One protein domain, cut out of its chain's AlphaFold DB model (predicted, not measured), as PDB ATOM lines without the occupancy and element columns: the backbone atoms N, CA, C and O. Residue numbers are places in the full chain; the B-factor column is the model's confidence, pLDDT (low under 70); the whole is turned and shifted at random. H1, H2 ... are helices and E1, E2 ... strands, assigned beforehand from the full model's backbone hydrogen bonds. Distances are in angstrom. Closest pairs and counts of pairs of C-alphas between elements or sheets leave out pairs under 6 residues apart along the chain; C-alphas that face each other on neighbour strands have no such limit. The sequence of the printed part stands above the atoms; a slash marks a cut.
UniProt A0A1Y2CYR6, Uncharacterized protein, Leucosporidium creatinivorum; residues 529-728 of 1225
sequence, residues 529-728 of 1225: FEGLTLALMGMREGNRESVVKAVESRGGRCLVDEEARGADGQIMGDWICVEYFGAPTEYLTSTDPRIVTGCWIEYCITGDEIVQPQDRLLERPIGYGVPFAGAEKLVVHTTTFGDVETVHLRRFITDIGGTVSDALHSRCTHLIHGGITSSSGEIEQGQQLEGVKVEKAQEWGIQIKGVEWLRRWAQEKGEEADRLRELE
ATOM      1  N   PHE A 529     -28.881  -5.770  26.080       94.19
ATOM      2  CA  PHE A 529     -27.561  -5.216  25.784       94.19
ATOM      3  C   PHE A 529     -27.636  -3.851  25.070       94.19
ATOM      4  O   PHE A 529     -26.614  -3.399  24.558       94.19
ATOM      5  N   GLU A 530     -28.797  -3.180  25.009       93.25
ATOM      6  CA  GLU A 530     -28.949  -1.901  24.298       93.25
ATOM      7  C   GLU A 530     -27.905  -0.862  24.738       93.25
ATOM      8  O   GLU A 530     -27.777  -0.512  25.912       93.25
ATOM      9  N   GLY A 531     -27.134  -0.373  23.766       91.06
ATOM     10  CA  GLY A 531     -26.064   0.600  23.987       91.06
ATOM     11  C   GLY A 531     -24.749   0.027  24.533       91.06
ATOM     12  O   GLY A 531     -23.767   0.765  24.564       91.06
ATOM     13  N   LEU A 532     -24.686  -1.259  24.904       94.88
ATOM     14  CA  LEU A 532     -23.457  -1.915  25.366       94.88
ATOM     15  C   LEU A 532     -22.616  -2.449  24.200       94.88
ATOM     16  O   LEU A 532     -23.121  -3.083  23.271       94.88
ATOM     17  N   THR A 533     -21.302  -2.249  24.291       95.56
ATOM     18  CA  THR A 533     -20.302  -2.766  23.351       95.56
ATOM     19  C   THR A 533     -19.422  -3.817  24.025       95.56
ATOM     20  O   THR A 533     -18.691  -3.525  24.971       95.56
ATOM     21  N   LEU A 534     -19.461  -5.051  23.523       96.12
ATOM     22  CA  LEU A 534     -18.682  -6.181  24.022       96.12
ATOM     23  C   LEU A 534     -17.455  -6.409  23.123       96.12
ATOM     24  O   LEU A 534     -17.587  -6.784  21.956       96.12
ATOM     25  N   ALA A 535     -16.261  -6.211  23.679       95.56
ATOM     26  CA  ALA A 535     -14.992  -6.524  23.031       95.56
ATOM     27  C   ALA A 535     -14.722  -8.033  23.113       95.56
ATOM     28  O   ALA A 535     -14.537  -8.574  24.202       95.56
ATOM     29  N   LEU A 536     -14.723  -8.722  21.975       94.62
ATOM     30  CA  LEU A 536     -14.536 -10.166  21.869       94.62
ATOM     31  C   LEU A 536     -13.060 -10.456  21.560       94.62
ATOM     32  O   LEU A 536     -12.630 -10.302  20.417       94.62
ATOM     33  N   MET A 537     -12.290 -10.861  22.573       92.38
ATOM     34  CA  MET A 537     -10.825 -10.949  22.496       92.38
ATOM     35  C   MET A 537     -10.339 -12.402  22.503       92.38
ATOM     36  O   MET A 537     -10.572 -13.146  23.457       92.38
ATOM     37  N   GLY A 538      -9.642 -12.822  21.445       85.25
ATOM     38  CA  GLY A 538      -9.052 -14.159  21.323       85.25
ATOM     39  C   GLY A 538     -10.069 -15.306  21.275       85.25
ATOM     40  O   GLY A 538      -9.693 -16.465  21.462       85.25
ATOM     41  N   MET A 539     -11.354 -15.006  21.055       85.88
ATOM     42  CA  MET A 539     -12.409 -16.016  20.991       85.88
ATOM     43  C   MET A 539     -12.408 -16.780  19.671       85.88
ATOM     44  O   MET A 539     -12.132 -16.250  18.595       85.88
ATOM     45  N   ARG A 540     -12.763 -18.059  19.753       83.25
ATOM     46  CA  ARG A 540     -12.757 -18.973  18.612       83.25
ATOM     47  C   ARG A 540     -13.925 -18.696  17.693       83.25
ATOM     48  O   ARG A 540     -15.037 -18.503  18.161       83.25
ATOM     49  N   GLU A 541     -13.693 -18.816  16.393       75.19
ATOM     50  CA  GLU A 541     -14.647 -18.510  15.321       75.19
ATOM     51  C   GLU A 541     -16.095 -18.970  15.588       75.19
ATOM     52  O   GLU A 541     -16.989 -18.135  15.679       75.19
ATOM     53  N   GLY A 542     -16.327 -20.265  15.845       73.44
ATOM     54  CA  GLY A 542     -17.679 -20.790  16.112       73.44
ATOM     55  C   GLY A 542     -18.302 -20.383  17.462       73.44
ATOM     56  O   GLY A 542     -19.527 -20.376  17.592       73.44
ATOM     57  N   ASN A 543     -17.488 -20.013  18.458       76.06
ATOM     58  CA  ASN A 543     -17.978 -19.409  19.705       76.06
ATOM     59  C   ASN A 543     -18.335 -17.933  19.459       76.06
ATOM     60  O   ASN A 543     -19.414 -17.480  19.832       76.06
ATOM     61  N   ARG A 544     -17.436 -17.211  18.779       86.31
ATOM     62  CA  ARG A 544     -17.541 -15.802  18.391       86.31
ATOM     63  C   ARG A 544     -18.806 -15.538  17.582       86.31
ATOM     64  O   ARG A 544     -19.586 -14.695  17.996       86.31
ATOM     65  N   GLU A 545     -19.058 -16.280  16.504       86.94
ATOM     66  CA  GLU A 545     -20.281 -16.138  15.690       86.94
ATOM     67  C   GLU A 545     -21.565 -16.284  16.525       86.94
ATOM     68  O   GLU A 545     -22.506 -15.501  16.379       86.94
ATOM     69  N   SER A 546     -21.587 -17.258  17.440       85.12
ATOM     70  CA  SER A 546     -22.737 -17.516  18.311       85.12
ATOM     71  C   SER A 546     -22.945 -16.400  19.341       85.12
ATOM     72  O   SER A 546     -24.082 -15.978  19.555       85.12
ATOM     73  N   VAL A 547     -21.862 -15.886  19.939       88.44
ATOM     74  CA  VAL A 547     -21.895 -14.747  20.873       88.44
ATOM     75  C   VAL A 547     -22.332 -13.465  20.164       88.44
ATOM     76  O   VAL A 547     -23.268 -12.826  20.635       88.44
ATOM     77  N   VAL A 548     -21.724 -13.129  19.018       92.81
ATOM     78  CA  VAL A 548     -22.096 -11.965  18.193       92.81
ATOM     79  C   VAL A 548     -23.594 -11.995  17.902       92.81
ATOM     80  O   VAL A 548     -24.309 -11.067  18.270       92.81
ATOM     81  N   LYS A 549     -24.105 -13.111  17.366       90.25
ATOM     82  CA  LYS A 549     -25.533 -13.248  17.060       90.25
ATOM     83  C   LYS A 549     -26.427 -13.081  18.297       90.25
ATOM     84  O   LYS A 549     -27.477 -12.446  18.201       90.25
ATOM     85  N   ALA A 550     -26.058 -13.659  19.440       90.12
ATOM     86  CA  ALA A 550     -26.862 -13.593  20.664       90.12
ATOM     87  C   ALA A 550     -26.889 -12.188  21.298       90.12
ATOM     88  O   ALA A 550     -27.887 -11.823  21.915       90.12
ATOM     89  N   VAL A 551     -25.820 -11.407  21.126       93.12
ATOM     90  CA  VAL A 551     -25.689 -10.032  21.632       93.12
ATOM     91  C   VAL A 551     -26.377  -9.031  20.698       93.12
ATOM     92  O   VAL A 551     -27.168  -8.207  21.157       93.12
ATOM     93  N   GLU A 552     -26.148  -9.135  19.385       93.75
ATOM     94  CA  GLU A 552     -26.724  -8.229  18.378       93.75
ATOM     95  C   GLU A 552     -28.246  -8.383  18.241       93.75
ATOM     96  O   GLU A 552     -28.955  -7.392  18.068       93.75
ATOM     97  N   SER A 553     -28.780  -9.600  18.414       91.38
ATOM     98  CA  SER A 553     -30.237  -9.831  18.495       91.38
ATOM     99  C   SER A 553     -30.907  -9.175  19.712       91.38
ATOM    100  O   SER A 553     -32.128  -9.085  19.747       91.38
ATOM    101  N   ARG A 554     -30.121  -8.693  20.684       93.31
ATOM    102  CA  ARG A 554     -30.560  -8.074  21.947       93.31
ATOM    103  C   ARG A 554     -30.062  -6.630  22.090       93.31
ATOM    104  O   ARG A 554     -29.820  -6.156  23.199       93.31
ATOM    105  N   GLY A 555     -29.883  -5.937  20.964       92.00
ATOM    106  CA  GLY A 555     -29.543  -4.508  20.910       92.00
ATOM    107  C   GLY A 555     -28.091  -4.153  21.252       92.00
ATOM    108  O   GLY A 555     -27.728  -2.978  21.192       92.00
ATOM    109  N   GLY A 556     -27.260  -5.140  21.594       94.44
ATOM    110  CA  GLY A 556     -25.841  -4.940  21.872       94.44
ATOM    111  C   GLY A 556     -24.988  -4.888  20.613       94.44
ATOM    112  O   GLY A 556     -25.411  -5.272  19.523       94.44
ATOM    113  N   ARG A 557     -23.744  -4.444  20.775       95.31
ATOM    114  CA  ARG A 557     -22.728  -4.444  19.721       95.31
ATOM    115  C   ARG A 557     -21.553  -5.328  20.113       95.31
ATOM    116  O   ARG A 557     -21.106  -5.288  21.256       95.31
ATOM    117  N   CYS A 558     -20.976  -6.035  19.147       95.62
ATOM    118  CA  CYS A 558     -19.665  -6.657  19.305       95.62
ATOM    119  C   CYS A 558     -18.572  -5.890  18.544       95.62
ATOM    120  O   CYS A 558     -18.828  -5.254  17.521       95.62
ATOM    121  N   LEU A 559     -17.346  -5.958  19.063       94.88
ATOM    122  CA  LEU A 559     -16.106  -5.589  18.375       94.88
ATOM    123  C   LEU A 559     -15.145  -6.771  18.500       94.88
ATOM    124  O   LEU A 559     -15.053  -7.354  19.578       94.88
ATOM    125  N   VAL A 560     -14.462  -7.155  17.424       92.62
ATOM    126  CA  VAL A 560     -13.676  -8.400  17.380       92.62
ATOM    127  C   VAL A 560     -12.182  -8.113  17.312       92.62
ATOM    128  O   VAL A 560     -11.726  -7.434  16.394       92.62
ATOM    129  N   ASP A 561     -11.420  -8.692  18.244       89.62
ATOM    130  CA  ASP A 561      -9.953  -8.701  18.257       89.62
ATOM    131  C   ASP A 561      -9.343  -7.302  17.996       89.62
ATOM    132  O   ASP A 561      -9.418  -6.421  18.853       89.62
ATOM    133  N   GLU A 562      -8.768  -7.058  16.815       88.44
ATOM    134  CA  GLU A 562      -8.153  -5.769  16.461       88.44
ATOM    135  C   GLU A 562      -9.169  -4.625  16.284       88.44
ATOM    136  O   GLU A 562      -8.824  -3.473  16.526       88.44
ATOM    137  N   GLU A 563     -10.437  -4.899  15.948       88.38
ATOM    138  CA  GLU A 563     -11.489  -3.865  15.906       88.38
ATOM    139  C   GLU A 563     -11.822  -3.313  17.299       88.38
ATOM    140  O   GLU A 563     -12.333  -2.200  17.428       88.38
ATOM    141  N   ALA A 564     -11.533  -4.093  18.344       88.94
ATOM    142  CA  ALA A 564     -11.675  -3.681  19.730       88.94
ATOM    143  C   ALA A 564     -10.410  -2.998  20.282       88.94
ATOM    144  O   ALA A 564     -10.468  -2.447  21.380       88.94
ATOM    145  N   ARG A 565      -9.274  -2.989  19.568       90.38
ATOM    146  CA  ARG A 565      -8.052  -2.297  20.014       90.38
ATOM    147  C   ARG A 565      -8.029  -0.853  19.499       90.38
ATOM    148  O   ARG A 565      -8.008  -0.595  18.300       90.38
ATOM    149  N   GLY A 566      -8.025   0.106  20.424       85.62
ATOM    150  CA  GLY A 566      -7.861   1.526  20.127       85.62
ATOM    151  C   GLY A 566      -6.462   1.864  19.601       85.62
ATOM    152  O   GLY A 566      -5.511   1.099  19.761       85.62
ATOM    153  N   ALA A 567      -6.309   3.049  19.003       79.56
ATOM    154  CA  ALA A 567      -5.023   3.531  18.474       79.56
ATOM    155  C   ALA A 567      -3.956   3.813  19.561       79.56
ATOM    156  O   ALA A 567      -2.790   4.045  19.248       79.56
ATOM    157  N   ASP A 568      -4.363   3.800  20.828       81.75
ATOM    158  CA  ASP A 568      -3.552   3.857  22.048       81.75
ATOM    159  C   ASP A 568      -3.261   2.465  22.652       81.75
ATOM    160  O   ASP A 568      -2.531   2.359  23.638       81.75
ATOM    161  N   GLY A 569      -3.815   1.398  22.066       78.44
ATOM    162  CA  GLY A 569      -3.763   0.028  22.571       78.44
ATOM    163  C   GLY A 569      -4.827  -0.309  23.624       78.44
ATOM    164  O   GLY A 569      -4.866  -1.452  24.083       78.44
ATOM    165  N   GLN A 570      -5.699   0.631  24.012       83.88
ATOM    166  CA  GLN A 570      -6.759   0.370  24.986       83.88
ATOM    167  C   GLN A 570      -7.910  -0.422  24.349       83.88
ATOM    168  O   GLN A 570      -8.319  -0.160  23.219       83.88
ATOM    169  N   ILE A 571      -8.469  -1.385  25.089       88.56
ATOM    170  CA  ILE A 571      -9.610  -2.176  24.611       88.56
ATOM    171  C   ILE A 571     -10.901  -1.357  24.732       88.56
ATOM    172  O   ILE A 571     -11.345  -1.012  25.837       88.56
ATOM    173  N   MET A 572     -11.475  -1.060  23.568       83.75
ATOM    174  CA  MET A 572     -12.723  -0.343  23.342       83.75
ATOM    175  C   MET A 572     -13.904  -1.294  23.556       83.75
ATOM    176  O   MET A 572     -14.225  -2.113  22.701       83.75
ATOM    177  N   GLY A 573     -14.545  -1.187  24.714       89.25
ATOM    178  CA  GLY A 573     -15.713  -1.981  25.080       89.25
ATOM    179  C   GLY A 573     -16.084  -1.777  26.545       89.25
ATOM    180  O   GLY A 573     -15.211  -1.557  27.392       89.25
ATOM    181  N   ASP A 574     -17.374  -1.856  26.839       92.06
ATOM    182  CA  ASP A 574     -17.915  -1.815  28.199       92.06
ATOM    183  C   ASP A 574     -17.592  -3.120  28.941       92.06
ATOM    184  O   ASP A 574     -17.269  -3.103  30.128       92.06
ATOM    185  N   TRP A 575     -17.573  -4.236  28.204       93.81
ATOM    186  CA  TRP A 575     -17.174  -5.565  28.670       93.81
ATOM    187  C   TRP A 575     -16.148  -6.194  27.721       93.81
ATOM    188  O   TRP A 575     -16.171  -5.945  26.516       93.81
ATOM    189  N   ILE A 576     -15.257  -7.028  28.261       93.75
ATOM    190  CA  ILE A 576     -14.187  -7.725  27.537       93.75
ATOM    191  C   ILE A 576     -14.440  -9.231  27.649       93.75
ATOM    192  O   ILE A 576     -14.119  -9.850  28.661       93.75
ATOM    193  N   CYS A 577     -15.039  -9.824  26.620       94.19
ATOM    194  CA  CYS A 577     -15.378 -11.241  26.579       94.19
ATOM    195  C   CYS A 577     -14.230 -12.077  26.001       94.19
ATOM    196  O   CYS A 577     -13.843 -11.907  24.843       94.19
ATOM    197  N   VAL A 578     -13.744 -13.034  26.792       92.69
ATOM    198  CA  VAL A 578     -12.721 -14.019  26.412       92.69
ATOM    199  C   VAL A 578     -13.258 -15.453  26.496       92.69
ATOM    200  O   VAL A 578     -14.336 -15.712  27.038       92.69
ATOM    201  N   GLU A 579     -12.498 -16.420  25.979       88.56
ATOM    202  CA  GLU A 579     -12.741 -17.841  26.265       88.56
ATOM    203  C   GLU A 579     -12.617 -18.114  27.774       88.56
ATOM    204  O   GLU A 579     -11.699 -17.627  28.432       88.56
ATOM    205  N   TYR A 580     -13.483 -18.962  28.335       86.81
ATOM    206  CA  TYR A 580     -13.393 -19.337  29.755       86.81
ATOM    207  C   TYR A 580     -12.188 -20.235  30.080       86.81
ATOM    208  O   TYR A 580     -11.882 -20.452  31.248       86.81
ATOM    209  N   PHE A 581     -11.500 -20.761  29.065       83.00
ATOM    210  CA  PHE A 581     -10.324 -21.612  29.211       83.00
ATOM    211  C   PHE A 581      -9.324 -21.327  28.084       83.00
ATOM    212  O   PHE A 581      -9.700 -21.220  26.913       83.00
ATOM    213  N   GLY A 582      -8.038 -21.223  28.420       79.50
ATOM    214  CA  GLY A 582      -7.001 -20.898  27.435       79.50
ATOM    215  C   GLY A 582      -7.154 -19.509  26.804       79.50
ATOM    216  O   GLY A 582      -6.761 -19.328  25.652       79.50
ATOM    217  N   ALA A 583      -7.729 -18.544  27.534       85.50
ATOM    218  CA  ALA A 583      -7.644 -17.134  27.167       85.50
ATOM    219  C   ALA A 583      -6.173 -16.666  27.152       85.50
ATOM    220  O   ALA A 583      -5.348 -17.225  27.883       85.50
ATOM    221  N   PRO A 584      -5.820 -15.634  26.363       83.25
ATOM    222  CA  PRO A 584      -4.469 -15.079  26.371       83.25
ATOM    223  C   PRO A 584      -4.052 -14.595  27.771       83.25
ATOM    224  O   PRO A 584      -4.855 -14.023  28.510       83.25
ATOM    225  N   THR A 585      -2.779 -14.787  28.129       82.88
ATOM    226  CA  THR A 585      -2.241 -14.522  29.480       82.88
ATOM    227  C   THR A 585      -2.427 -13.069  29.946       82.88
ATOM    228  O   THR A 585      -2.527 -12.822  31.149       82.88
ATOM    229  N   GLU A 586      -2.545 -12.119  29.008       85.88
ATOM    230  CA  GLU A 586      -2.863 -10.709  29.284       85.88
ATOM    231  C   GLU A 586      -4.233 -10.520  29.969       85.88
ATOM    232  O   GLU A 586      -4.393  -9.581  30.742       85.88
ATOM    233  N   TYR A 587      -5.187 -11.442  29.775       87.00
ATOM    234  CA  TYR A 587      -6.494 -11.435  30.450       87.00
ATOM    235  C   TYR A 587      -6.507 -12.281  31.726       87.00
ATOM    236  O   TYR A 587      -7.192 -11.924  32.678       87.00
ATOM    237  N   LEU A 588      -5.723 -13.367  31.778       82.31
ATOM    238  CA  LEU A 588      -5.629 -14.246  32.958       82.31
ATOM    239  C   LEU A 588      -4.985 -13.560  34.172       82.31
ATOM    240  O   LEU A 588      -5.252 -13.933  35.310       82.31
ATOM    241  N   THR A 589      -4.113 -12.580  33.926       79.94
ATOM    242  CA  THR A 589      -3.357 -11.849  34.962       79.94
ATOM    243  C   THR A 589      -3.855 -10.417  35.190       79.94
ATOM    244  O   THR A 589      -3.330  -9.712  36.053       79.94
ATOM    245  N   SER A 590      -4.865  -9.977  34.435       83.81
ATOM    246  CA  SER A 590      -5.431  -8.633  34.546       83.81
ATOM    247  C   SER A 590      -6.438  -8.529  35.689       83.81
ATOM    248  O   SER A 590      -7.220  -9.440  35.953       83.81
ATOM    249  N   THR A 591      -6.448  -7.373  36.350       82.75
ATOM    250  CA  THR A 591      -7.423  -7.006  37.386       82.75
ATOM    251  C   THR A 591      -8.578  -6.151  36.849       82.75
ATOM    252  O   THR A 591      -9.373  -5.646  37.642       82.75
ATOM    253  N   ASP A 592      -8.691  -5.977  35.525       86.69
ATOM    254  CA  ASP A 592      -9.775  -5.212  34.898       86.69
ATOM    255  C   ASP A 592     -11.142  -5.884  35.165       86.69
ATOM    256  O   ASP A 592     -11.374  -7.011  34.715       86.69
ATOM    257  N   PRO A 593     -12.073  -5.224  35.885       85.75
ATOM    258  CA  PRO A 593     -13.360  -5.813  36.247       85.75
ATOM    259  C   PRO A 593     -14.296  -6.027  35.050       85.75
ATOM    260  O   PRO A 593     -15.329  -6.671  35.217       85.75
ATOM    261  N   ARG A 594     -13.952  -5.511  33.860       90.12
ATOM    262  CA  ARG A 594     -14.699  -5.727  32.613       90.12
ATOM    263  C   ARG A 594     -14.470  -7.108  31.994       90.12
ATOM    264  O   ARG A 594     -15.161  -7.440  31.035       90.12
ATOM    265  N   ILE A 595     -13.497  -7.891  32.472       91.25
ATOM    266  CA  ILE A 595     -13.162  -9.198  31.886       91.25
ATOM    267  C   ILE A 595     -14.209 -10.249  32.275       91.25
ATOM    268  O   ILE A 595     -14.418 -10.542  33.453       91.25
ATOM    269  N   VAL A 596     -14.838 -10.825  31.251       92.44
ATOM    270  CA  VAL A 596     -15.948 -11.784  31.323       92.44
ATOM    271  C   VAL A 596     -15.744 -12.929  30.330       92.44
ATOM    272  O   VAL A 596     -14.830 -12.903  29.506       92.44
ATOM    273  N   THR A 597     -16.619 -13.932  30.355       92.25
ATOM    274  CA  THR A 597     -16.664 -14.992  29.332       92.25
ATOM    275  C   THR A 597     -18.061 -15.131  28.730       92.25
ATOM    276  O   THR A 597     -19.037 -14.593  29.256       92.25
ATOM    277  N   GLY A 598     -18.197 -15.942  27.675       89.81
ATOM    278  CA  GLY A 598     -19.506 -16.310  27.121       89.81
ATOM    279  C   GLY A 598     -20.489 -16.901  28.148       89.81
ATOM    280  O   GLY A 598     -21.694 -16.750  27.978       89.81
ATOM    281  N   CYS A 599     -20.018 -17.490  29.256       89.00
ATOM    282  CA  CYS A 599     -20.903 -17.986  30.319       89.00
ATOM    283  C   CYS A 599     -21.568 -16.847  31.117       89.00
ATOM    284  O   CYS A 599     -22.698 -17.004  31.568       89.00
ATOM    285  N   TRP A 600     -20.921 -15.685  31.251       92.00
ATOM    286  CA  TRP A 600     -21.562 -14.490  31.815       92.00
ATOM    287  C   TRP A 600     -22.662 -13.961  30.879       92.00
ATOM    288  O   TRP A 600     -23.756 -13.644  31.334       92.00
ATOM    289  N   ILE A 601     -22.432 -13.990  29.560       91.19
ATOM    290  CA  ILE A 601     -23.443 -13.635  28.547       91.19
ATOM    291  C   ILE A 601     -24.642 -14.605  28.605       91.19
ATOM    292  O   ILE A 601     -25.790 -14.165  28.583       91.19
ATOM    293  N   GLU A 602     -24.395 -15.914  28.751       89.44
ATOM    294  CA  GLU A 602     -25.442 -16.930  28.966       89.44
ATOM    295  C   GLU A 602     -26.284 -16.658  30.233       89.44
ATOM    296  O   GLU A 602     -27.500 -16.869  30.208       89.44
ATOM    297  N   TYR A 603     -25.676 -16.157  31.319       87.19
ATOM    298  CA  TYR A 603     -26.412 -15.719  32.512       87.19
ATOM    299  C   TYR A 603     -27.252 -14.470  32.250       87.19
ATOM    300  O   TYR A 603     -28.447 -14.501  32.538       87.19
ATOM    301  N   CYS A 604     -26.669 -13.414  31.672       89.81
ATOM    302  CA  CYS A 604     -27.384 -12.165  31.396       89.81
ATOM    303  C   CYS A 604     -28.636 -12.403  30.542       89.81
ATOM    304  O   CYS A 604     -29.710 -11.904  30.864       89.81
ATOM    305  N   ILE A 605     -28.526 -13.241  29.504       89.94
ATOM    306  CA  ILE A 605     -29.656 -13.587  28.629       89.94
ATOM    307  C   ILE A 605     -30.712 -14.451  29.334       89.94
ATOM    308  O   ILE A 605     -31.876 -14.403  28.958       89.94
ATOM    309  N   THR A 606     -30.350 -15.253  30.338       86.31
ATOM    310  CA  THR A 606     -31.336 -16.124  31.010       86.31
ATOM    311  C   THR A 606     -31.974 -15.478  32.246       86.31
ATOM    312  O   THR A 606     -33.000 -15.963  32.719       86.31
ATOM    313  N   GLY A 607     -31.380 -14.406  32.775       84.56
ATOM    314  CA  GLY A 607     -31.993 -13.547  33.794       84.56
ATOM    315  C   GLY A 607     -32.706 -12.312  33.234       84.56
ATOM    316  O   GLY A 607     -33.337 -11.602  34.009       84.56
ATOM    317  N   ASP A 608     -32.574 -12.043  31.928       88.88
ATOM    318  CA  ASP A 608     -32.954 -10.784  31.263       88.88
ATOM    319  C   ASP A 608     -32.394  -9.517  31.966       88.88
ATOM    320  O   ASP A 608     -32.972  -8.431  31.914       88.88
ATOM    321  N   GLU A 609     -31.228  -9.649  32.615       89.19
ATOM    322  CA  GLU A 609     -30.579  -8.618  33.437       89.19
ATOM    323  C   GLU A 609     -29.055  -8.620  33.223       89.19
ATOM    324  O   GLU A 609     -28.415  -9.672  33.205       89.19
ATOM    325  N   ILE A 610     -28.440  -7.436  33.130       89.75
ATOM    326  CA  ILE A 610     -26.975  -7.288  33.089       89.75
ATOM    327  C   ILE A 610     -26.395  -7.434  34.503       89.75
ATOM    328  O   ILE A 610     -26.175  -6.457  35.222       89.75
ATOM    329  N   VAL A 611     -26.141  -8.680  34.905       85.19
ATOM    330  CA  VAL A 611     -25.536  -9.001  36.205       85.19
ATOM    331  C   VAL A 611     -24.071  -8.550  36.267       85.19
ATOM    332  O   VAL A 611     -23.334  -8.649  35.286       85.19
ATOM    333  N   GLN A 612     -23.594  -8.093  37.430       81.38
ATOM    334  CA  GLN A 612     -22.157  -7.833  37.602       81.38
ATOM    335  C   GLN A 612     -21.364  -9.155  37.579       81.38
ATOM    336  O   GLN A 612     -21.780 -10.086  38.273       81.38
ATOM    337  N   PRO A 613     -20.222  -9.253  36.864       73.69
ATOM    338  CA  PRO A 613     -19.442 -10.489  36.789       73.69
ATOM    339  C   PRO A 613     -18.793 -10.823  38.132       73.69
ATOM    340  O   PRO A 613     -17.774 -10.239  38.536       73.69
ATOM    341  N   GLN A 614     -19.383 -11.790  38.827       65.62
ATOM    342  CA  GLN A 614     -18.851 -12.290  40.087       65.62
ATOM    343  C   GLN A 614     -17.678 -13.239  39.802       65.62
ATOM    344  O   GLN A 614     -17.478 -13.701  38.677       65.62
ATOM    345  N   ASP A 615     -16.888 -13.565  40.823       58.81
ATOM    346  CA  ASP A 615     -15.975 -14.705  40.726       58.81
ATOM    347  C   ASP A 615     -16.800 -15.996  40.867       58.81
ATOM    348  O   ASP A 615     -16.918 -16.594  41.933       58.81
ATOM    349  N   ARG A 616     -17.488 -16.363  39.780       68.69
ATOM    350  CA  ARG A 616     -18.275 -17.597  39.615       68.69
ATOM    351  C   ARG A 616     -17.551 -18.536  38.655       68.69
ATOM    352  O   ARG A 616     -16.614 -18.122  37.985       68.69
ATOM    353  N   LEU A 617     -17.894 -19.830  38.647       74.56
ATOM    354  CA  LEU A 617     -17.005 -20.881  38.102       74.56
ATOM    355  C   LEU A 617     -16.549 -20.679  36.649       74.56
ATOM    356  O   LEU A 617     -15.472 -21.146  36.301       74.56
ATOM    357  N   LEU A 618     -17.367 -20.022  35.820       85.19
ATOM    358  CA  LEU A 618     -17.065 -19.756  34.412       85.19
ATOM    359  C   LEU A 618     -17.314 -18.301  33.987       85.19
ATOM    360  O   LEU A 618     -17.081 -17.976  32.829       85.19
ATOM    361  N   GLU A 619     -17.789 -17.413  34.867       84.38
ATOM    362  CA  GLU A 619     -18.028 -16.001  34.499       84.38
ATOM    363  C   GLU A 619     -16.721 -15.232  34.258       84.38
ATOM    364  O   GLU A 619     -16.716 -14.253  33.513       84.38
ATOM    365  N   ARG A 620     -15.611 -15.722  34.823       86.94
ATOM    366  CA  ARG A 620     -14.237 -15.250  34.614       86.94
ATOM    367  C   ARG A 620     -13.381 -16.359  33.982       86.94
ATOM    368  O   ARG A 620     -13.710 -17.536  34.152       86.94
ATOM    369  N   PRO A 621     -12.312 -16.025  33.237       88.75
ATOM    370  CA  PRO A 621     -11.459 -17.024  32.600       88.75
ATOM    371  C   PRO A 621     -10.632 -17.817  33.620       88.75
ATOM    372  O   PRO A 621     -10.113 -17.270  34.592       88.75
ATOM    373  N   ILE A 622     -10.476 -19.116  33.369       87.94
ATOM    374  CA  ILE A 622      -9.690 -20.029  34.200       87.94
ATOM    375  C   ILE A 622      -8.191 -19.766  33.981       87.94
ATOM    376  O   ILE A 622      -7.682 -19.922  32.871       87.94
ATOM    377  N   GLY A 623      -7.487 -19.393  35.055       85.94
ATOM    378  CA  GLY A 623      -6.060 -19.036  35.047       85.94
ATOM    379  C   GLY A 623      -5.064 -20.204  34.998       85.94
ATOM    380  O   GLY A 623      -3.865 -19.950  34.970       85.94
ATOM    381  N   TYR A 624      -5.541 -21.451  34.996       87.94
ATOM    382  CA  TYR A 624      -4.731 -22.674  35.061       87.94
ATOM    383  C   TYR A 624      -5.055 -23.663  33.928       87.94
ATOM    384  O   TYR A 624      -6.112 -23.612  33.293       87.94
ATOM    385  N   GLY A 625      -4.134 -24.588  33.671       84.31
ATOM    386  CA  GLY A 625      -4.227 -25.636  32.668       84.31
ATOM    387  C   GLY A 625      -5.370 -26.613  32.941       84.31
ATOM    388  O   GLY A 625      -5.520 -27.142  34.041       84.31
ATOM    389  N   VAL A 626      -6.173 -26.880  31.907       86.25
ATOM    390  CA  VAL A 626      -7.308 -27.810  31.964       86.25
ATOM    391  C   VAL A 626      -7.334 -28.742  30.738       86.25
ATOM    392  O   VAL A 626      -7.094 -28.276  29.617       86.25
ATOM    393  N   PRO A 627      -7.640 -30.045  30.906       91.50
ATOM    394  CA  PRO A 627      -7.819 -30.751  32.179       91.50
ATOM    395  C   PRO A 627      -6.486 -30.957  32.922       91.50
ATOM    396  O   PRO A 627      -5.439 -31.084  32.285       91.50
ATOM    397  N   PHE A 628      -6.524 -31.031  34.257       88.56
ATOM    398  CA  PHE A 628      -5.338 -31.271  35.094       88.56
ATOM    399  C   PHE A 628      -5.331 -32.678  35.715       88.56
ATOM    400  O   PHE A 628      -6.373 -33.290  35.956       88.56
ATOM    401  N   ALA A 629      -4.137 -33.214  35.977       84.69
ATOM    402  CA  ALA A 629      -3.971 -34.567  36.505       84.69
ATOM    403  C   ALA A 629      -4.478 -34.683  37.956       84.69
ATOM    404  O   ALA A 629      -4.147 -33.865  38.812       84.69
ATOM    405  N   GLY A 630      -5.256 -35.726  38.249       82.94
ATOM    406  CA  GLY A 630      -5.951 -35.923  39.522       82.94
ATOM    407  C   GLY A 630      -7.433 -35.533  39.477       82.94
ATOM    408  O   GLY A 630      -8.199 -35.994  40.327       82.94
ATOM    409  N   ALA A 631      -7.861 -34.740  38.485       89.81
ATOM    410  CA  ALA A 631      -9.265 -34.372  38.299       89.81
ATOM    411  C   ALA A 631     -10.155 -35.575  37.953       89.81
ATOM    412  O   ALA A 631     -11.326 -35.593  38.331       89.81
ATOM    413  N   GLU A 632      -9.603 -36.622  37.330       88.25
ATOM    414  CA  GLU A 632     -10.334 -37.830  36.921       88.25
ATOM    415  C   GLU A 632     -10.979 -38.593  38.092       88.25
ATOM    416  O   GLU A 632     -11.912 -39.374  37.904       88.25
ATOM    417  N   LYS A 633     -10.511 -38.342  39.322       89.88
ATOM    418  CA  LYS A 633     -11.032 -38.928  40.568       89.88
ATOM    419  C   LYS A 633     -12.213 -38.140  41.147       89.88
ATOM    420  O   LYS A 633     -12.871 -38.606  42.081       89.88
ATOM    421  N   LEU A 634     -12.506 -36.953  40.615       94.62
ATOM    422  CA  LEU A 634     -13.624 -36.123  41.045       94.62
ATOM    423  C   LEU A 634     -14.919 -36.569  40.345       94.62
ATOM    424  O   LEU A 634     -15.243 -36.119  39.246       94.62
ATOM    425  N   VAL A 635     -15.685 -37.443  41.004       94.94
ATOM    426  CA  VAL A 635     -17.033 -37.837  40.570       94.94
ATOM    427  C   VAL A 635     -18.063 -37.036  41.366       94.94
ATOM    428  O   VAL A 635     -18.230 -37.245  42.566       94.94
ATOM    429  N   VAL A 636     -18.759 -36.120  40.702       94.38
ATOM    430  CA  VAL A 636     -19.682 -35.157  41.317       94.38
ATOM    431  C   VAL A 636     -21.127 -35.487  40.965       94.38
ATOM    432  O   VAL A 636     -21.430 -35.789  39.814       94.38
ATOM    433  N   HIS A 637     -22.050 -35.337  41.910       93.44
ATOM    434  CA  HIS A 637     -23.455 -35.072  41.586       93.44
ATOM    435  C   HIS A 637     -23.819 -33.643  42.005       93.44
ATOM    436  O   HIS A 637     -23.294 -33.144  42.998       93.44
ATOM    437  N   THR A 638     -24.698 -32.979  41.256       91.25
ATOM    438  CA  THR A 638     -25.143 -31.605  41.529       91.25
ATOM    439  C   THR A 638     -26.607 -31.582  41.983       91.25
ATOM    440  O   THR A 638     -27.423 -32.411  41.564       91.25
ATOM    441  N   THR A 639     -26.966 -30.652  42.870       88.88
ATOM    442  CA  THR A 639     -28.346 -30.486  43.349       88.88
ATOM    443  C   THR A 639     -28.658 -29.051  43.783       88.88
ATOM    444  O   THR A 639     -27.754 -28.310  44.152       88.88
ATOM    445  N   THR A 640     -29.947 -28.690  43.748       83.38
ATOM    446  CA  THR A 640     -30.492 -27.354  44.077       83.38
ATOM    447  C   THR A 640     -29.852 -26.201  43.285       83.38
ATOM    448  O   THR A 640     -29.444 -25.204  43.870       83.38
ATOM    449  N   PHE A 641     -29.762 -26.349  41.960       82.38
ATOM    450  CA  PHE A 641     -29.203 -25.352  41.035       82.38
ATOM    451  C   PHE A 641     -30.188 -24.992  39.921       82.38
ATOM    452  O   PHE A 641     -31.053 -25.800  39.574       82.38
ATOM    453  N   GLY A 642     -30.022 -23.805  39.330       76.69
ATOM    454  CA  GLY A 642     -30.764 -23.394  38.134       76.69
ATOM    455  C   GLY A 642     -30.390 -24.204  36.882       76.69
ATOM    456  O   GLY A 642     -29.375 -24.905  36.860       76.69
ATOM    457  N   ASP A 643     -31.182 -24.092  35.809       75.12
ATOM    458  CA  ASP A 643     -30.919 -24.819  34.552       75.12
ATOM    459  C   ASP A 643     -29.571 -24.401  33.923       75.12
ATOM    460  O   ASP A 643     -28.766 -25.260  33.562       75.12
ATOM    461  N   VAL A 644     -29.295 -23.089  33.851       82.62
ATOM    462  CA  VAL A 644     -28.020 -22.514  33.361       82.62
ATOM    463  C   VAL A 644     -26.854 -22.947  34.238       82.62
ATOM    464  O   VAL A 644     -25.871 -23.503  33.759       82.62
ATOM    465  N   GLU A 645     -26.994 -22.744  35.544       82.56
ATOM    466  CA  GLU A 645     -25.964 -23.043  36.531       82.56
ATOM    467  C   GLU A 645     -25.598 -24.533  36.538       82.56
ATOM    468  O   GLU A 645     -24.424 -24.884  36.607       82.56
ATOM    469  N   THR A 646     -26.580 -25.420  36.349       84.25
ATOM    470  CA  THR A 646     -26.354 -26.864  36.176       84.25
ATOM    471  C   THR A 646     -25.559 -27.177  34.904       84.25
ATOM    472  O   THR A 646     -24.691 -28.055  34.927       84.25
ATOM    473  N   VAL A 647     -25.813 -26.466  33.798       83.88
ATOM    474  CA  VAL A 647     -25.026 -26.586  32.557       83.88
ATOM    475  C   VAL A 647     -23.601 -26.071  32.771       83.88
ATOM    476  O   VAL A 647     -22.654 -26.758  32.386       83.88
ATOM    477  N   HIS A 648     -23.417 -24.930  33.439       87.38
ATOM    478  CA  HIS A 648     -22.099 -24.344  33.722       87.38
ATOM    479  C   HIS A 648     -21.274 -25.186  34.691       87.38
ATOM    480  O   HIS A 648     -20.112 -25.461  34.407       87.38
ATOM    481  N   LEU A 649     -21.874 -25.687  35.774       89.00
ATOM    482  CA  LEU A 649     -21.257 -26.664  36.674       89.00
ATOM    483  C   LEU A 649     -20.814 -27.913  35.907       89.00
ATOM    484  O   LEU A 649     -19.688 -28.374  36.080       89.00
ATOM    485  N   ARG A 650     -21.663 -28.449  35.019       88.19
ATOM    486  CA  ARG A 650     -21.307 -29.625  34.216       88.19
ATOM    487  C   ARG A 650     -20.192 -29.336  33.214       88.19
ATOM    488  O   ARG A 650     -19.306 -30.178  33.079       88.19
ATOM    489  N   ARG A 651     -20.205 -28.176  32.553       86.94
ATOM    490  CA  ARG A 651     -19.143 -27.692  31.652       86.94
ATOM    491  C   ARG A 651     -17.819 -27.588  32.413       86.94
ATOM    492  O   ARG A 651     -16.877 -28.287  32.060       86.94
ATOM    493  N   PHE A 652     -17.802 -26.858  33.531       91.69
ATOM    494  CA  PHE A 652     -16.639 -26.691  34.407       91.69
ATOM    495  C   PHE A 652     -16.060 -28.033  34.872       91.69
ATOM    496  O   PHE A 652     -14.902 -28.326  34.591       91.69
ATOM    497  N   ILE A 653     -16.871 -28.882  35.518       92.75
ATOM    498  CA  ILE A 653     -16.411 -30.169  36.068       92.75
ATOM    499  C   ILE A 653     -15.879 -31.083  34.955       92.75
ATOM    500  O   ILE A 653     -14.871 -31.754  35.153       92.75
ATOM    501  N   THR A 654     -16.516 -31.089  33.779       91.06
ATOM    502  CA  THR A 654     -16.088 -31.920  32.642       91.06
ATOM    503  C   THR A 654     -14.797 -31.405  31.997       91.06
ATOM    504  O   THR A 654     -13.975 -32.211  31.562       91.06
ATOM    505  N   ASP A 655     -14.607 -30.086  31.914       87.75
ATOM    506  CA  ASP A 655     -13.448 -29.489  31.241       87.75
ATOM    507  C   ASP A 655     -12.195 -29.457  32.138       87.75
ATOM    508  O   ASP A 655     -11.098 -29.638  31.613       87.75
ATOM    509  N   ILE A 656     -12.325 -29.364  33.475       91.88
ATOM    510  CA  ILE A 656     -11.185 -29.594  34.395       91.88
ATOM    511  C   ILE A 656     -10.709 -31.059  34.411       91.88
ATOM    512  O   ILE A 656      -9.582 -31.323  34.822       91.88
ATOM    513  N   GLY A 657     -11.539 -32.004  33.943       88.75
ATOM    514  CA  GLY A 657     -11.234 -33.441  33.854       88.75
ATOM    515  C   GLY A 657     -12.035 -34.349  34.799       88.75
ATOM    516  O   GLY A 657     -11.817 -35.560  34.802       88.75
ATOM    517  N   GLY A 658     -12.961 -33.794  35.584       91.62
ATOM    518  CA  GLY A 658     -13.871 -34.544  36.452       91.62
ATOM    519  C   GLY A 658     -15.086 -35.128  35.722       91.62
ATOM    520  O   GLY A 658     -15.317 -34.905  34.533       91.62
ATOM    521  N   THR A 659     -15.901 -35.891  36.451       90.38
ATOM    522  CA  THR A 659     -17.114 -36.547  35.935       90.38
ATOM    523  C   THR A 659     -18.353 -36.075  36.687       90.38
ATOM    524  O   THR A 659     -18.414 -36.206  37.907       90.38
ATOM    525  N   VAL A 660     -19.386 -35.607  35.977       91.25
ATOM    526  CA  VAL A 660     -20.716 -35.372  36.571       91.25
ATOM    527  C   VAL A 660     -21.612 -36.590  36.371       91.25
ATOM    528  O   VAL A 660     -21.845 -37.017  35.243       91.25
ATOM    529  N   SER A 661     -22.140 -37.127  37.469       87.44
ATOM    530  CA  SER A 661     -23.106 -38.223  37.472       87.44
ATOM    531  C   SER A 661     -24.530 -37.706  37.271       87.44
ATOM    532  O   SER A 661     -24.971 -36.784  37.962       87.44
ATOM    533  N   ASP A 662     -25.283 -38.343  36.373       80.19
ATOM    534  CA  ASP A 662     -26.684 -38.000  36.086       80.19
ATOM    535  C   ASP A 662     -27.635 -38.350  37.245       80.19
ATOM    536  O   ASP A 662     -28.667 -37.705  37.423       80.19
ATOM    537  N   ALA A 663     -27.259 -39.319  38.085       80.62
ATOM    538  CA  ALA A 663     -27.972 -39.700  39.303       80.62
ATOM    539  C   ALA A 663     -27.007 -39.799  40.495       80.62
ATOM    540  O   ALA A 663     -25.835 -40.150  40.328       80.62
ATOM    541  N   LEU A 664     -27.492 -39.524  41.708       86.88
ATOM    542  CA  LEU A 664     -26.704 -39.747  42.916       86.88
ATOM    543  C   LEU A 664     -26.536 -41.258  43.146       86.88
ATOM    544  O   LEU A 664     -27.516 -41.997  43.212       86.88
ATOM    545  N   HIS A 665     -25.293 -41.704  43.291       87.31
ATOM    546  CA  HIS A 665     -24.935 -43.080  43.639       87.31
ATOM    547  C   HIS A 665     -23.681 -43.100  44.520       87.31
ATOM    548  O   HIS A 665     -22.872 -42.173  44.439       87.31
ATOM    549  N   SER A 666     -23.465 -44.178  45.276       86.31
ATOM    550  CA  SER A 666     -22.352 -44.346  46.231       86.31
ATOM    551  C   SER A 666     -20.932 -44.232  45.648       86.31
ATOM    552  O   SER A 666     -19.977 -44.111  46.401       86.31
ATOM    553  N   ARG A 667     -20.769 -44.226  44.314       86.00
ATOM    554  CA  ARG A 667     -19.483 -43.934  43.647       86.00
ATOM    555  C   ARG A 667     -19.223 -42.437  43.397       86.00
ATOM    556  O   ARG A 667     -18.227 -42.115  42.757       86.00
ATOM    557  N   CYS A 668     -20.117 -41.526  43.795       93.31
ATOM    558  CA  CYS A 668     -19.801 -40.092  43.748       93.31
ATOM    559  C   CYS A 668     -18.869 -39.762  44.913       93.31
ATOM    560  O   CYS A 668     -19.131 -40.177  46.036       93.31
ATOM    561  N   THR A 669     -17.813 -38.994  44.669       95.88
ATOM    562  CA  THR A 669     -16.933 -38.503  45.735       95.88
ATOM    563  C   THR A 669     -17.517 -37.271  46.422       95.88
ATOM    564  O   THR A 669     -17.323 -37.103  47.625       95.88
ATOM    565  N   HIS A 670     -18.270 -36.447  45.681       96.44
ATOM    566  CA  HIS A 670     -18.866 -35.211  46.191       96.44
ATOM    567  C   HIS A 670     -20.319 -35.010  45.725       96.44
ATOM    568  O   HIS A 670     -20.671 -35.297  44.576       96.44
ATOM    569  N   LEU A 671     -21.147 -34.452  46.610       95.50
ATOM    570  CA  LEU A 671     -22.431 -33.832  46.292       95.50
ATOM    571  C   LEU A 671     -22.245 -32.314  46.367       95.50
ATOM    572  O   LEU A 671     -22.041 -31.762  47.447       95.50
ATOM    573  N   ILE A 672     -22.321 -31.644  45.222       95.00
ATOM    574  CA  ILE A 672     -22.277 -30.185  45.145       95.00
ATOM    575  C   ILE A 672     -23.709 -29.655  45.279       95.00
ATOM    576  O   ILE A 672     -24.600 -30.075  44.537       95.00
ATOM    577  N   HIS A 673     -23.934 -28.787  46.267       92.50
ATOM    578  CA  HIS A 673     -25.261 -28.381  46.739       92.50
ATOM    579  C   HIS A 673     -25.410 -26.853  46.723       92.50
ATOM    580  O   HIS A 673     -24.702 -26.158  47.450       92.50
ATOM    581  N   GLY A 674     -26.343 -26.323  45.927       87.19
ATOM    582  CA  GLY A 674     -26.501 -24.873  45.727       87.19
ATOM    583  C   GLY A 674     -26.930 -24.085  46.963       87.19
ATOM    584  O   GLY A 674     -26.530 -22.938  47.122       87.19
ATOM    585  N   GLY A 675     -27.631 -24.722  47.905       83.75
ATOM    586  CA  GLY A 675     -27.920 -24.122  49.215       83.75
ATOM    587  C   GLY A 675     -26.692 -23.853  50.108       83.75
ATOM    588  O   GLY A 675     -26.852 -23.270  51.174       83.75
ATOM    589  N   ILE A 676     -25.476 -24.272  49.721       87.12
ATOM    590  CA  ILE A 676     -24.236 -23.961  50.453       87.12
ATOM    591  C   ILE A 676     -23.548 -22.765  49.782       87.12
ATOM    592  O   ILE A 676     -22.737 -22.920  48.866       87.12
ATOM    593  N   THR A 677     -23.877 -21.569  50.269       80.75
ATOM    594  CA  THR A 677     -23.351 -20.269  49.811       80.75
ATOM    595  C   THR A 677     -22.202 -19.729  50.675       80.75
ATOM    596  O   THR A 677     -21.739 -18.610  50.455       80.75
ATOM    597  N   SER A 678     -21.728 -20.511  51.650       85.00
ATOM    598  CA  SER A 678     -20.645 -20.136  52.562       85.00
ATOM    599  C   SER A 678     -19.333 -19.849  51.822       85.00
ATOM    600  O   SER A 678     -18.990 -20.503  50.833       85.00
ATOM    601  N   SER A 679     -18.540 -18.905  52.332       82.62
ATOM    602  CA  SER A 679     -17.251 -18.528  51.727       82.62
ATOM    603  C   SER A 679     -16.189 -19.633  51.804       82.62
ATOM    604  O   SER A 679     -15.227 -19.613  51.039       82.62
ATOM    605  N   SER A 680     -16.372 -20.630  52.677       83.50
ATOM    606  CA  SER A 680     -15.588 -21.870  52.708       83.50
ATOM    607  C   SER A 680     -16.091 -22.913  51.701       83.50
ATOM    608  O   SER A 680     -15.302 -23.734  51.224       83.50
ATOM    609  N   GLY A 681     -17.360 -22.847  51.287       84.25
ATOM    610  CA  GLY A 681     -18.042 -23.897  50.531       84.25
ATOM    611  C   GLY A 681     -18.313 -25.153  51.368       84.25
ATOM    612  O   GLY A 681     -18.436 -26.247  50.819       84.25
ATOM    613  N   GLU A 682     -18.376 -25.011  52.689       88.88
ATOM    614  CA  GLU A 682     -18.689 -26.075  53.644       88.88
ATOM    615  C   GLU A 682     -20.004 -25.779  54.377       88.88
ATOM    616  O   GLU A 682     -20.447 -24.633  54.422       88.88
ATOM    617  N   ILE A 683     -20.634 -26.811  54.943       86.94
ATOM    618  CA  ILE A 683     -21.867 -26.658  55.728       86.94
ATOM    619  C   ILE A 683     -21.548 -25.851  56.993       86.94
ATOM    620  O   ILE A 683     -20.664 -26.236  57.762       86.94
ATOM    621  N   GLU A 684     -22.254 -24.744  57.216       84.31
ATOM    622  CA  GLU A 684     -22.037 -23.909  58.402       84.31
ATOM    623  C   GLU A 684     -22.616 -24.561  59.672       84.31
ATOM    624  O   GLU A 684     -23.528 -25.390  59.618       84.31
ATOM    625  N   GLN A 685     -22.083 -24.216  60.849       73.75
ATOM    626  CA  GLN A 685     -22.525 -24.831  62.106       73.75
ATOM    627  C   GLN A 685     -23.979 -24.444  62.420       73.75
ATOM    628  O   GLN A 685     -24.270 -23.293  62.726       73.75
ATOM    629  N   GLY A 686     -24.880 -25.428  62.358       70.56
ATOM    630  CA  GLY A 686     -26.326 -25.226  62.502       70.56
ATOM    631  C   GLY A 686     -27.081 -25.055  61.178       70.56
ATOM    632  O   GLY A 686     -28.305 -24.971  61.201       70.56
ATOM    633  N   GLN A 687     -26.400 -25.056  60.026       80.38
ATOM    634  CA  GLN A 687     -27.059 -25.072  58.721       80.38
ATOM    635  C   GLN A 687     -27.648 -26.465  58.443       80.38
ATOM    636  O   GLN A 687     -26.951 -27.383  58.009       80.38
ATOM    637  N   GLN A 688     -28.950 -26.619  58.678       77.31
ATOM    638  CA  GLN A 688     -29.689 -27.821  58.300       77.31
ATOM    639  C   GLN A 688     -29.894 -27.843  56.777       77.31
ATOM    640  O   GLN A 688     -30.469 -26.921  56.202       77.31
ATOM    641  N   LEU A 689     -29.389 -28.890  56.122       84.12
ATOM    642  CA  LEU A 689     -29.629 -29.173  54.707       84.12
ATOM    643  C   LEU A 689     -30.584 -30.358  54.612       84.12
ATOM    644  O   LEU A 689     -30.320 -31.404  55.205       84.12
ATOM    645  N   GLU A 690     -31.671 -30.199  53.865       75.12
ATOM    646  CA  GLU A 690     -32.760 -31.174  53.815       75.12
ATOM    647  C   GLU A 690     -32.936 -31.790  52.424       75.12
ATOM    648  O   GLU A 690     -32.591 -31.198  51.398       75.12
ATOM    649  N   GLY A 691     -33.512 -32.992  52.401       81.81
ATOM    650  CA  GLY A 691     -33.940 -33.679  51.193       81.81
ATOM    651  C   GLY A 691     -33.162 -34.961  50.903       81.81
ATOM    652  O   GLY A 691     -31.961 -35.080  51.144       81.81
ATOM    653  N   VAL A 692     -33.855 -35.899  50.256       80.12
ATOM    654  CA  VAL A 692     -33.438 -37.294  50.015       80.12
ATOM    655  C   VAL A 692     -32.018 -37.449  49.438       80.12
ATOM    656  O   VAL A 692     -31.327 -38.425  49.726       80.12
ATOM    657  N   LYS A 693     -31.540 -36.494  48.627       85.88
ATOM    658  CA  LYS A 693     -30.163 -36.508  48.094       85.88
ATOM    659  C   LYS A 693     -29.099 -36.185  49.150       85.88
ATOM    660  O   LYS A 693     -28.017 -36.757  49.088       85.88
ATOM    661  N   VAL A 694     -29.386 -35.282  50.086       91.00
ATOM    662  CA  VAL A 694     -28.493 -34.930  51.202       91.00
ATOM    663  C   VAL A 694     -28.412 -36.104  52.173       91.00
ATOM    664  O   VAL A 694     -27.317 -36.570  52.472       91.00
ATOM    665  N   GLU A 695     -29.562 -36.660  52.557       88.25
ATOM    666  CA  GLU A 695     -29.668 -37.859  53.402       88.25
ATOM    667  C   GLU A 695     -28.889 -39.045  52.810       88.25
ATOM    668  O   GLU A 695     -28.050 -39.643  53.484       88.25
ATOM    669  N   LYS A 696     -29.088 -39.359  51.519       89.19
ATOM    670  CA  LYS A 696     -28.352 -40.449  50.853       89.19
ATOM    671  C   LYS A 696     -26.873 -40.150  50.622       89.19
ATOM    672  O   LYS A 696     -26.072 -41.080  50.626       89.19
ATOM    673  N   ALA A 697     -26.477 -38.887  50.470       92.50
ATOM    674  CA  ALA A 697     -25.062 -38.532  50.460       92.50
ATOM    675  C   ALA A 697     -24.412 -38.770  51.835       92.50
ATOM    676  O   ALA A 697     -23.338 -39.366  51.888       92.50
ATOM    677  N   GLN A 698     -25.082 -38.403  52.932       93.19
ATOM    678  CA  GLN A 698     -24.621 -38.684  54.296       93.19
ATOM    679  C   GLN A 698     -24.551 -40.197  54.577       93.19
ATOM    680  O   GLN A 698     -23.518 -40.678  55.040       93.19
ATOM    681  N   GLU A 699     -25.592 -40.961  54.221       93.19
ATOM    682  CA  GLU A 699     -25.636 -42.432  54.343       93.19
ATOM    683  C   GLU A 699     -24.469 -43.123  53.621       93.19
ATOM    684  O   GLU A 699     -23.920 -44.107  54.114       93.19
ATOM    685  N   TRP A 700     -24.078 -42.612  52.451       94.12
ATOM    686  CA  TRP A 700     -23.008 -43.183  51.627       94.12
ATOM    687  C   TRP A 700     -21.626 -42.562  51.890       94.12
ATOM    688  O   TRP A 700     -20.673 -42.900  51.191       94.12
ATOM    689  N   GLY A 701     -21.491 -41.671  52.882       94.50
ATOM    690  CA  GLY A 701     -20.224 -41.010  53.222       94.50
ATOM    691  C   GLY A 701     -19.702 -40.039  52.153       94.50
ATOM    692  O   GLY A 701     -18.511 -39.733  52.122       94.50
ATOM    693  N   ILE A 702     -20.577 -39.567  51.261       96.38
ATOM    694  CA  ILE A 702     -20.255 -38.646  50.168       96.38
ATOM    695  C   ILE A 702     -20.085 -37.237  50.743       96.38
ATOM    696  O   ILE A 702     -20.952 -36.740  51.462       96.38
ATOM    697  N   GLN A 703     -18.991 -36.556  50.397       95.75
ATOM    698  CA  GLN A 703     -18.746 -35.201  50.888       95.75
ATOM    699  C   GLN A 703     -19.730 -34.200  50.273       95.75
ATOM    700  O   GLN A 703     -19.755 -34.013  49.057       95.75
ATOM    701  N   ILE A 704     -20.505 -33.516  51.112       95.19
ATOM    702  CA  ILE A 704     -21.418 -32.454  50.677       95.19
ATOM    703  C   ILE A 704     -20.692 -31.109  50.782       95.19
ATOM    704  O   ILE A 704     -20.173 -30.770  51.846       95.19
ATOM    705  N   LYS A 705     -20.616 -30.368  49.672       95.75
ATOM    706  CA  LYS A 705     -19.871 -29.102  49.545       95.75
ATOM    707  C   LYS A 705     -20.632 -28.097  48.670       95.75
ATOM    708  O   LYS A 705     -21.484 -28.474  47.868       95.75
ATOM    709  N   GLY A 706     -20.321 -26.815  48.815       92.94
ATOM    710  CA  GLY A 706     -20.829 -25.738  47.962       92.94
ATOM    711  C   GLY A 706     -20.012 -25.545  46.684       92.94
ATOM    712  O   GLY A 706     -18.907 -26.073  46.539       92.94
ATOM    713  N   VAL A 707     -20.539 -24.729  45.769       90.94
ATOM    714  CA  VAL A 707     -19.866 -24.334  44.510       90.94
ATOM    715  C   VAL A 707     -18.500 -23.697  44.780       90.94
ATOM    716  O   VAL A 707     -17.543 -23.913  44.040       90.94
ATOM    717  N   GLU A 708     -18.394 -22.944  45.871       90.06
ATOM    718  CA  GLU A 708     -17.200 -22.166  46.191       90.06
ATOM    719  C   GLU A 708     -16.023 -23.063  46.627       90.06
ATOM    720  O   GLU A 708     -14.870 -22.815  46.278       90.06
ATOM    721  N   TRP A 709     -16.306 -24.188  47.298       94.06
ATOM    722  CA  TRP A 709     -15.290 -25.212  47.575       94.06
ATOM    723  C   TRP A 709     -14.743 -25.805  46.270       94.06
ATOM    724  O   TRP A 709     -13.533 -25.980  46.134       94.06
ATOM    725  N   LEU A 710     -15.621 -26.060  45.292       93.50
ATOM    726  CA  LEU A 710     -15.239 -26.622  43.996       93.50
ATOM    727  C   LEU A 710     -14.346 -25.658  43.195       93.50
ATOM    728  O   LEU A 710     -13.404 -26.134  42.561       93.50
ATOM    729  N   ARG A 711     -14.569 -24.333  43.273       89.38
ATOM    730  CA  ARG A 711     -13.640 -23.328  42.711       89.38
ATOM    731  C   ARG A 711     -12.251 -23.500  43.298       89.38
ATOM    732  O   ARG A 711     -11.306 -23.769  42.563       89.38
ATOM    733  N   ARG A 712     -12.128 -23.322  44.617       90.62
ATOM    734  CA  ARG A 712     -10.827 -23.258  45.294       90.62
ATOM    735  C   ARG A 712     -10.070 -24.575  45.214       90.62
ATOM    736  O   ARG A 712      -8.868 -24.548  44.987       90.62
ATOM    737  N   TRP A 713     -10.763 -25.711  45.305       93.38
ATOM    738  CA  TRP A 713     -10.156 -27.023  45.081       93.38
ATOM    739  C   TRP A 713      -9.589 -27.157  43.658       93.38
ATOM    740  O   TRP A 713      -8.447 -27.579  43.487       93.38
ATOM    741  N   ALA A 714     -10.359 -26.766  42.636       92.94
ATOM    742  CA  ALA A 714      -9.907 -26.855  41.251       92.94
ATOM    743  C   ALA A 714      -8.781 -25.858  40.937       92.94
ATOM    744  O   ALA A 714      -7.855 -26.207  40.212       92.94
ATOM    745  N   GLN A 715      -8.810 -24.660  41.529       90.38
ATOM    746  CA  GLN A 715      -7.724 -23.687  41.428       90.38
ATOM    747  C   GLN A 715      -6.438 -24.193  42.083       90.38
ATOM    748  O   GLN A 715      -5.394 -24.190  41.440       90.38
ATOM    749  N   GLU A 716      -6.507 -24.683  43.324       92.94
ATOM    750  CA  GLU A 716      -5.346 -25.229  44.031       92.94
ATOM    751  C   GLU A 716      -4.681 -26.351  43.218       92.94
ATOM    752  O   GLU A 716      -3.457 -26.376  43.087       92.94
ATOM    753  N   LYS A 717      -5.479 -27.258  42.636       93.50
ATOM    754  CA  LYS A 717      -4.964 -28.422  41.896       93.50
ATOM    755  C   LYS A 717      -4.584 -28.133  40.445       93.50
ATOM    756  O   LYS A 717      -3.649 -28.761  39.952       93.50
ATOM    757  N   GLY A 718      -5.211 -27.152  39.802       91.44
ATOM    758  CA  GLY A 718      -4.754 -26.609  38.525       91.44
ATOM    759  C   GLY A 718      -3.402 -25.905  38.656       91.44
ATOM    760  O   GLY A 718      -2.456 -26.258  37.957       91.44
ATOM    761  N   GLU A 719      -3.269 -24.984  39.617       91.19
ATOM    762  CA  GLU A 719      -2.001 -24.294  39.884       91.19
ATOM    763  C   GLU A 719      -0.894 -25.255  40.351       91.19
ATOM    764  O   GLU A 719       0.263 -25.088  39.966       91.19
ATOM    765  N   GLU A 720      -1.208 -26.279  41.156       91.75
ATOM    766  CA  GLU A 720      -0.242 -27.329  41.521       91.75
ATOM    767  C   GLU A 720       0.243 -28.101  40.281       91.75
ATOM    768  O   GLU A 720       1.447 -28.320  40.129       91.75
ATOM    769  N   ALA A 721      -0.663 -28.463  39.365       89.94
ATOM    770  CA  ALA A 721      -0.322 -29.183  38.141       89.94
ATOM    771  C   ALA A 721       0.521 -28.344  37.164       89.94
ATOM    772  O   ALA A 721       1.501 -28.859  36.620       89.94
ATOM    773  N   ASP A 722       0.203 -27.061  36.969       88.06
ATOM    774  CA  ASP A 722       0.996 -26.181  36.102       88.06
ATOM    775  C   ASP A 722       2.397 -25.929  36.670       88.06
ATOM    776  O   ASP A 722       3.378 -26.045  35.938       88.06
ATOM    777  N   ARG A 723       2.532 -25.684  37.982       90.62
ATOM    778  CA  ARG A 723       3.850 -25.526  38.628       90.62
ATOM    779  C   ARG A 723       4.712 -26.784  38.481       90.62
ATOM    780  O   ARG A 723       5.915 -26.682  38.249       90.62
ATOM    781  N   LEU A 724       4.118 -27.977  38.588       88.06
ATOM    782  CA  LEU A 724       4.823 -29.240  38.335       88.06
ATOM    783  C   LEU A 724       5.267 -29.352  36.867       88.06
ATOM    784  O   LEU A 724       6.418 -29.692  36.602       88.06
ATOM    785  N   ARG A 725       4.395 -28.992  35.921       86.06
ATOM    786  CA  ARG A 725       4.687 -28.991  34.482       86.06
ATOM    787  C   ARG A 725       5.788 -27.995  34.096       86.06
ATOM    788  O   ARG A 725       6.652 -28.324  33.286       86.06
ATOM    789  N   GLU A 726       5.805 -26.804  34.691       86.69
ATOM    790  CA  GLU A 726       6.899 -25.838  34.532       86.69
ATOM    791  C   GLU A 726       8.222 -26.400  35.066       86.69
ATOM    792  O   GLU A 726       9.260 -26.265  34.417       86.69
ATOM    793  N   LEU A 727       8.209 -27.067  36.225       87.62
ATOM    794  CA  LEU A 727       9.402 -27.709  36.785       87.62
ATOM    795  C   LEU A 727       9.916 -28.857  35.903       87.62
ATOM    796  O   LEU A 727      11.130 -29.030  35.794       87.62
ATOM    797  N   GLU A 728       9.039 -29.621  35.249       83.50
ATOM    798  CA  GLU A 728       9.424 -30.641  34.262       83.50
ATOM    799  C   GLU A 728      10.040 -30.010  33.003       83.50
ATOM    800  O   GLU A 728      11.155 -30.368  32.617       83.50
TER     801      GLU A 728
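Overview. This is residues 529 to 728 of the 1225 residues of an uncharacterized protein of Leucosporidium creatinivorum (UniProt A0A1Y2CYR6). Two lobes stand one after the other along the longest axis, each built on a small sheet of parallel strands. In the first, the four-stranded sheet E2 E1 E3 E4 has H1 and H4 on one face and the short H2 on the other; in the second, the three-stranded sheet E5 E6 E7 lies between H5 on one face and H6 on the other. The lobes meet where H4 and H5 pack side by side, and the long last helix H7 starts at the second sheet and runs away from it. The printed part has 200 residues with seven named helices and seven named strands, alternating from E1 and H1 to E7 and H7, a mixed class of helices and strands. It is compact, with a radius of gyration of the C-alphas of 18.5 A and spans of 61 by 46 by 30 A.

Arrangement. The largest sheet runs E2, residues 557 to 560, E1, residues 533 to 536, E3, residues 575 to 578, and E4, residues 595 to 597. From edge to edge its strands' lines turn by 96 degrees. E2 and E1 are parallel, with N 534 and O 557 2.8 A apart. E1 and E3 are parallel, with N 577 and O 535 at 2.8 A, and E3 and E4 are parallel, with N 578 and O 596 at 2.9 A. H1, residues 541 to 552, is on this sheet at a height over the sheet of 9.0 A, over E1 and only just over E2, where 3 of its C-alphas fall. It runs along the strands, at 5 degrees to E1 on the local plane; its closest C-alphas to E2 are those of Val 548 and Cys 558, 5.9 A. H2, residues 561 to 564, is on the opposite face. H3, residues 585 to 588, only grazes the sheet with residues 587 to 588. E1, H1, E2 and E3, H3, E4 are strand-helix-strand units, parallel neighbour strands with a helix between, both with right-handed crossovers; E2, H2, E3 is a split one, with E1 between its strands, also right-handed. H4, residues 598 to 607, touches H5, residues 643 to 656, at a shallow tilt of 14 degrees, opposite ways; H5 does so with residues 644 to 648 alone, and the closest C-alphas are those of Tyr 603 and Val 644, 7.0 A. The second sheet runs E5, residues 635 to 639, E6, residues 670 to 673, and E7, residues 703 to 705. E5 and E6 are parallel, with N 672 and O 637 at 2.9 A; E6 and E7 are parallel, with N 671 and O 703 at 2.8 A. H5 is on this sheet, over E5 and along the strands, at 12 degrees to E5 on the local plane. H6, residues 692 to 699, is on the opposite face at a height over the sheet of 9.4 A, slantwise to the strands at 34 degrees to E6 on the local plane. E5, H5, E6 has a left-handed crossover and E6, H6, E7 a right-handed one. H7, residues 707 to 728, only grazes this sheet with residues 707 to 710. H7 is close to H5 but not clearly touching it, the C-alphas of Ile 656 and Ala 714 being 7.5 A apart. Each O i to N i+4 pair is within hydrogen-bond range in H4, H5, H6 and H7, and 7 of 8 are in H1; H2 and H3 are too short for such a pair.

Along the chain. E1 begins at C-alpha 533, (-20.302, -2.766, 23.351). H1 is 16.2 A long, H4 14.4 A, E5 13.8 A and H5 20.3 A. H5 begins at C-alpha 643, (-30.919, -24.819, 34.552). H7, 31.7 A long, ends at C-alpha 728, (9.424, -30.641, 34.262).

Size, cuts and confidence. The C-alphas of Ala 567 and Glu 699 are the two farthest apart, 61.8 A. The printed part has no cut. The long links are H4 to E5, H5 to E6 and E6 to H6. Mean pLDDT of the printed part is 87.7; residues 614 to 616 are under 70.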